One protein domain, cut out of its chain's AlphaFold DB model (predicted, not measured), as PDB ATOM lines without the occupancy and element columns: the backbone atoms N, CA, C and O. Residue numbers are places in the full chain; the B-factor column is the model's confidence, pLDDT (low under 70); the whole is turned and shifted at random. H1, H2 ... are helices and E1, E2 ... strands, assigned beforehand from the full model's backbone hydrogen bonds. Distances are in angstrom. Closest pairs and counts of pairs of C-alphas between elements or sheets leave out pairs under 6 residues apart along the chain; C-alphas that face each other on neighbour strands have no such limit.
ATOM      1  N   GLY A  18     232.898 143.266 110.123       78.31
ATOM      2  CA  GLY A  18     233.721 144.101 109.242       78.31
ATOM      3  C   GLY A  18     233.076 145.427 108.807       78.31
ATOM      4  O   GLY A  18     233.646 146.114 107.954       78.31
ATOM      5  N   CYS A  19     231.930 145.801 109.382       84.31
ATOM      6  CA  CYS A  19     231.263 147.082 109.159       84.31
ATOM      7  C   CYS A  19     231.252 147.939 110.434       84.31
ATOM      8  O   CYS A  19     230.959 147.446 111.521       84.31
ATOM      9  N   GLY A  20     231.518 149.235 110.299       85.62
ATOM     10  CA  GLY A  20     231.324 150.224 111.355       85.62
ATOM     11  C   GLY A  20     229.938 150.844 111.267       85.62
ATOM     12  O   GLY A  20     229.490 151.220 110.186       85.62
ATOM     13  N   LEU A  21     229.248 150.972 112.397       86.06
ATOM     14  CA  LEU A  21     227.986 151.704 112.477       86.06
ATOM     15  C   LEU A  21     228.287 153.209 112.514       86.06
ATOM     16  O   LEU A  21     228.841 153.690 113.499       86.06
ATOM     17  N   THR A  22     227.930 153.946 111.463       87.00
ATOM     18  CA  THR A  22     228.238 155.384 111.314       87.00
ATOM     19  C   THR A  22     227.025 156.293 111.512       87.00
ATOM     20  O   THR A  22     227.184 157.473 111.814       87.00
ATOM     21  N   LEU A  23     225.806 155.749 111.429       88.56
ATOM     22  CA  LEU A  23     224.567 156.455 111.767       88.56
ATOM     23  C   LEU A  23     223.587 155.499 112.447       88.56
ATOM     24  O   LEU A  23     223.411 154.376 111.978       88.56
ATOM     25  N   HIS A  24     222.911 155.946 113.504       92.94
ATOM     26  CA  HIS A  24     221.878 155.171 114.189       92.94
ATOM     27  C   HIS A  24     220.778 156.109 114.700       92.94
ATOM     28  O   HIS A  24     220.978 156.850 115.656       92.94
ATOM     29  N   LEU A  25     219.615 156.109 114.053       93.81
ATOM     30  CA  LEU A  25     218.492 156.997 114.364       93.81
ATOM     31  C   LEU A  25     217.269 156.196 114.806       93.81
ATOM     32  O   LEU A  25     216.970 155.164 114.209       93.81
ATOM     33  N   LEU A  26     216.512 156.698 115.782       93.75
ATOM     34  CA  LEU A  26     215.144 156.253 116.069       93.75
ATOM     35  C   LEU A  26     214.174 157.294 115.508       93.75
ATOM     36  O   LEU A  26     214.256 158.467 115.859       93.75
ATOM     37  N   LEU A  27     213.267 156.878 114.630       92.81
ATOM     38  CA  LEU A  27     212.264 157.766 114.046       92.81
ATOM     39  C   LEU A  27     211.143 158.094 115.047       92.81
ATOM     40  O   LEU A  27     210.932 157.336 115.999       92.81
ATOM     41  N   PRO A  28     210.376 159.177 114.808       88.94
ATOM     42  CA  PRO A  28     209.239 159.521 115.650       88.94
ATOM     43  C   PRO A  28     208.238 158.368 115.733       88.94
ATOM     44  O   PRO A  28     207.987 157.667 114.745       88.94
ATOM     45  N   ALA A  29     207.609 158.205 116.896       81.62
ATOM     46  CA  ALA A  29     206.521 157.251 117.059       81.62
ATOM     47  C   ALA A  29     205.423 157.509 116.011       81.62
ATOM     48  O   ALA A  29     205.097 158.657 115.708       81.62
ATOM     49  N   ASN A  30     204.848 156.441 115.452       80.00
ATOM     50  CA  ASN A  30     203.794 156.512 114.431       80.00
ATOM     51  C   ASN A  30     204.187 157.205 113.110       80.00
ATOM     52  O   ASN A  30     203.297 157.528 112.319       80.00
ATOM     53  N   ALA A  31     205.483 157.384 112.814       80.31
ATOM     54  CA  ALA A  31     205.952 157.980 111.555       80.31
ATOM     55  C   ALA A  31     205.350 157.321 110.295       80.31
ATOM     56  O   ALA A  31     205.142 157.990 109.285       80.31
ATOM     57  N   TYR A  32     205.006 156.032 110.375       79.81
ATOM     58  CA  TYR A  32     204.407 155.252 109.293       79.81
ATOM     59  C   TYR A  32     202.981 154.764 109.596       79.81
ATOM     60  O   TYR A  32     202.476 153.883 108.900       79.81
ATOM     61  N   ALA A  33     202.279 155.348 110.573       80.62
ATOM     62  CA  ALA A  33     200.921 154.913 110.921       80.62
ATOM     63  C   ALA A  33     199.940 155.042 109.739       80.62
ATOM     64  O   ALA A  33     199.089 154.181 109.537       80.62
ATOM     65  N   LYS A  34     200.123 156.057 108.878       76.75
ATOM     66  CA  LYS A  34     199.360 156.222 107.621       76.75
ATOM     67  C   LYS A  34     199.675 155.162 106.555       76.75
ATOM     68  O   LYS A  34     198.932 155.037 105.588       76.75
ATOM     69  N   HIS A  35     200.757 154.412 106.739       73.31
ATOM     70  CA  HIS A  35     201.188 153.291 105.905       73.31
ATOM     71  C   HIS A  35     200.968 151.935 106.600       73.31
ATOM     72  O   HIS A  35     201.487 150.922 106.141       73.31
ATOM     73  N   GLY A  36     200.189 151.904 107.691       68.69
ATOM     74  CA  GLY A  36     199.735 150.669 108.331       68.69
ATOM     75  C   GLY A  36     200.678 150.075 109.380       68.69
ATOM     76  O   GLY A  36     200.439 148.952 109.810       68.69
ATOM     77  N   THR A  37     201.719 150.795 109.822       71.88
ATOM     78  CA  THR A  37     202.606 150.322 110.902       71.88
ATOM     79  C   THR A  37     202.800 151.357 112.010       71.88
ATOM     80  O   THR A  37     203.154 152.510 111.761       71.88
ATOM     81  N   GLY A  38     202.552 150.929 113.252       74.19
ATOM     82  CA  GLY A  38     202.812 151.690 114.482       74.19
ATOM     83  C   GLY A  38     204.085 151.251 115.212       74.19
ATOM     84  O   GLY A  38     204.329 151.694 116.331       74.19
ATOM     85  N   GLN A  39     204.884 150.358 114.617       81.75
ATOM     86  CA  GLN A  39     206.116 149.879 115.240       81.75
ATOM     87  C   GLN A  39     207.194 150.970 115.255       81.75
ATOM     88  O   GLN A  39     207.251 151.828 114.371       81.75
ATOM     89  N   ALA A  40     208.069 150.925 116.261       83.56
ATOM     90  CA  ALA A  40     209.227 151.804 116.339       83.56
ATOM     91  C   ALA A  40     210.203 151.492 115.194       83.56
ATOM     92  O   ALA A  40     210.650 150.356 115.045       83.56
ATOM     93  N   VAL A  41     210.547 152.505 114.396       87.12
ATOM     94  CA  VAL A  41     211.430 152.350 113.231       87.12
ATOM     95  C   VAL A  41     212.779 152.992 113.515       87.12
ATOM     96  O   VAL A  41     212.842 154.149 113.927       87.12
ATOM     97  N   LYS A  42     213.861 152.253 113.256       91.38
ATOM     98  CA  LYS A  42     215.236 152.751 113.341       91.38
ATOM     99  C   LYS A  42     215.878 152.804 111.956       91.38
ATOM    100  O   LYS A  42     215.589 151.957 111.115       91.38
ATOM    101  N   ILE A  43     216.752 153.780 111.730       89.75
ATOM    102  CA  ILE A  43     217.608 153.871 110.540       89.75
ATOM    103  C   ILE A  43     219.050 153.672 110.990       89.75
ATOM    104  O   ILE A  43     219.498 154.340 111.916       89.75
ATOM    105  N   MET A  44     219.773 152.765 110.338       90.56
ATOM    106  CA  MET A  44     221.172 152.469 110.641       90.56
ATOM    107  C   MET A  44     222.003 152.537 109.361       90.56
ATOM    108  O   MET A  44     221.571 152.013 108.335       90.56
ATOM    109  N   LEU A  45     223.183 153.158 109.417       88.19
ATOM    110  CA  LEU A  45     224.167 153.149 108.332       88.19
ATOM    111  C   LEU A  45     225.397 152.355 108.764       88.19
ATOM    112  O   LEU A  45     226.016 152.672 109.775       88.19
ATOM    113  N   LEU A  46     225.733 151.329 107.985       87.19
ATOM    114  CA  LEU A  46     226.873 150.448 108.211       87.19
ATOM    115  C   LEU A  46     227.883 150.640 107.075       87.19
ATOM    116  O   LEU A  46     227.546 150.426 105.910       87.19
ATOM    117  N   GLU A  47     229.115 151.016 107.406       82.44
ATOM    118  CA  GLU A  47     230.197 151.230 106.444       82.44
ATOM    119  C   GLU A  47     231.253 150.131 106.538       82.44
ATOM    120  O   GLU A  47     231.881 149.914 107.575       82.44
ATOM    121  N   LYS A  48     231.467 149.426 105.427       82.31
ATOM    122  CA  LYS A  48     232.403 148.304 105.362       82.31
ATOM    123  C   LYS A  48     233.852 148.794 105.392       82.31
ATOM    124  O   LYS A  48     234.241 149.629 104.580       82.31
ATOM    125  N   GLY A  49     234.664 148.224 106.280       74.94
ATOM    126  CA  GLY A  49     236.094 148.529 106.388       74.94
ATOM    127  C   GLY A  49     236.434 149.794 107.182       74.94
ATOM    128  O   GLY A  49     237.616 150.106 107.312       74.94
ATOM    129  N   GLN A  50     235.441 150.495 107.739       71.44
ATOM    130  CA  GLN A  50     235.670 151.537 108.740       71.44
ATOM    131  C   GLN A  50     235.297 151.020 110.133       71.44
ATOM    132  O   GLN A  50     234.225 150.440 110.289       71.44
ATOM    133  N   PRO A  51     236.134 151.218 111.163       67.81
ATOM    134  CA  PRO A  51     235.700 151.016 112.537       67.81
ATOM    135  C   PRO A  51     234.723 152.135 112.927       67.81
ATOM    136  O   PRO A  51     235.014 153.311 112.724       67.81
ATOM    137  N   GLY A  52     233.569 151.788 113.498       67.62
ATOM    138  CA  GLY A  52     232.574 152.780 113.908       67.62
ATOM    139  C   GLY A  52     231.488 152.198 114.808       67.62
ATOM    140  O   GLY A  52     231.082 151.049 114.631       67.62
ATOM    141  N   GLY A  53     231.030 152.998 115.771       77.25
ATOM    142  CA  GLY A  53     229.945 152.673 116.692       77.25
ATOM    143  C   GLY A  53     229.145 153.929 117.018       77.25
ATOM    144  O   GLY A  53     229.482 154.642 117.956       77.25
ATOM    145  N   ALA A  54     228.133 154.235 116.207       81.88
ATOM    146  CA  ALA A  54     227.259 155.381 116.426       81.88
ATOM    147  C   ALA A  54     226.172 155.073 117.467       81.88
ATOM    148  O   ALA A  54     225.460 154.064 117.372       81.88
ATOM    149  N   ASP A  55     226.009 155.986 118.421       87.31
ATOM    150  CA  ASP A  55     224.948 155.924 119.421       87.31
ATOM    151  C   ASP A  55     223.568 156.158 118.800       87.31
ATOM    152  O   ASP A  55     223.402 156.904 117.828       87.31
ATOM    153  N   LEU A  56     222.547 155.528 119.389       89.12
ATOM    154  CA  LEU A  56     221.167 155.711 118.954       89.12
ATOM    155  C   LEU A  56     220.698 157.143 119.238       89.12
ATOM    156  O   LEU A  56     220.535 157.533 120.391       89.12
ATOM    157  N   THR A  57     220.375 157.883 118.182       91.44
ATOM    158  CA  THR A  57     219.850 159.248 118.264       91.44
ATOM    159  C   THR A  57     218.335 159.262 118.009       91.44
ATOM    160  O   THR A  57     217.894 159.010 116.883       91.44
ATOM    161  N   PRO A  58     217.494 159.541 119.017       91.56
ATOM    162  CA  PRO A  58     216.056 159.675 118.821       91.56
ATOM    163  C   PRO A  58     215.701 160.987 118.117       91.56
ATOM    164  O   PRO A  58     216.150 162.062 118.500       91.56
ATOM    165  N   CYS A  59     214.874 160.893 117.078       91.94
ATOM    166  CA  CYS A  59     214.391 162.019 116.291       91.94
ATOM    167  C   CYS A  59     212.922 162.297 116.623       91.94
ATOM    168  O   CYS A  59     212.069 161.425 116.475       91.94
ATOM    169  N   GLU A  60     212.608 163.537 116.998       88.25
ATOM    170  CA  GLU A  60     211.229 163.960 117.296       88.25
ATOM    171  C   GLU A  60     210.402 164.233 116.032       88.25
ATOM    172  O   GLU A  60     209.176 164.146 116.046       88.25
ATOM    173  N   THR A  61     211.063 164.521 114.902       90.38
ATOM    174  CA  THR A  61     210.409 164.738 113.605       90.38
ATOM    175  C   THR A  61     211.148 164.045 112.459       90.38
ATOM    176  O   THR A  61     212.355 163.807 112.525       90.38
ATOM    177  N   LEU A  62     210.435 163.765 111.360       88.19
ATOM    178  CA  LEU A  62     211.049 163.244 110.130       88.19
ATOM    179  C   LEU A  62     212.022 164.248 109.490       88.19
ATOM    180  O   LEU A  62     212.996 163.838 108.867       88.19
ATOM    181  N   ALA A  63     211.794 165.553 109.672       90.00
ATOM    182  CA  ALA A  63     212.706 166.591 109.194       90.00
ATOM    183  C   ALA A  63     214.053 166.556 109.937       90.00
ATOM    184  O   ALA A  63     215.098 166.679 109.303       90.00
ATOM    185  N   ALA A  64     214.036 166.320 111.254       87.56
ATOM    186  CA  ALA A  64     215.254 166.133 112.040       87.56
ATOM    187  C   ALA A  64     216.018 164.873 111.599       87.56
ATOM    188  O   ALA A  64     217.223 164.937 111.364       87.56
ATOM    189  N   ALA A  65     215.311 163.758 111.381       89.06
ATOM    190  CA  ALA A  65     215.925 162.535 110.859       89.06
ATOM    191  C   ALA A  65     216.570 162.755 109.478       89.06
ATOM    192  O   ALA A  65     217.694 162.317 109.238       89.06
ATOM    193  N   LEU A  66     215.896 163.486 108.585       89.75
ATOM    194  CA  LEU A  66     216.429 163.821 107.264       89.75
ATOM    195  C   LEU A  66     217.679 164.708 107.347       89.75
ATOM    196  O   LEU A  66     218.613 164.500 106.579       89.75
TER     197      LEU A  66
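This is residues 18 to 66 of the 471 residues of the protein "AAA_34 domain-containing protein" of Diploscapter pachys (UniProt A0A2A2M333). A long, narrow hairpin of two antiparallel strands, E1 and E2, is the body of this domain; the long loop of residues 27 to 41 joins the strands and extends the hairpin at one end. After E2 the backbone turns round and runs back along E1, where residues 57 to 58 pair with its last residues, 25 to 26, and the printed part ends in the short helix H1 near that end of E1. The printed part has 49 residues, with two named strands and one named helix in the order E1, E2, H1; the sheet has the order E1 - E2 and is antiparallel. The class is mixed, helices and strands, though under half of the residues, 20, are in named elements. The whole is loose, with a radius of gyration of the C-alphas of 12.6 A, and only just a rod, spanning 38 by 19 by 14 A.

E1, residues 19 to 26, is the longest strand by residues and measures 19.8 A from first to last C-alpha; it begins with C-alpha 19 at (231.263, 147.082, 109.159) and bends by 58 degrees at residue 22. E2, residues 42 to 48, measures 19.4 A and begins with C-alpha 42 at (215.236, 152.751, 113.341). H1, residues 62 to 66, measures 6.1 A and ends with C-alpha 66 at (216.429, 163.821, 107.264).

E1 and E2 form a hairpin, antiparallel at 166 degrees between their N-to-C directions. C-alphas 19 and 48 face each other at 4.1 A, and C-alphas 26 and 42 at 4.4 A. Among the backbone pairs within hydrogen-bond range are N 20 and O 47 at 2.8 A and N 43 and O 25 at 2.8 A. Residues 25 to 26 of E1 also pair with residues 57 to 58, parallel, in a stretch too short to be a named strand. The closest C-alphas of E1 and H1 are those of Leu 25 and Ala 65, 7.0 A apart, while their centres are 15.4 A apart. In H1 every O i to N i+4 pair is within hydrogen-bond range.

The two C-alphas farthest apart are those of Lys 34 and Gly 49, at 37.6 A. The C-alphas of Gly 18 and Leu 66, the first and last printed residues, are 26.3 A apart. The printed part has no cut. The link from E1 to E2, with 15 residues, and the link from E2 to H1, with 13 residues, are both long. The mean pLDDT of the printed part is 84.1, and the model's confidence is under 70 at residue 36 and residues 51 to 52.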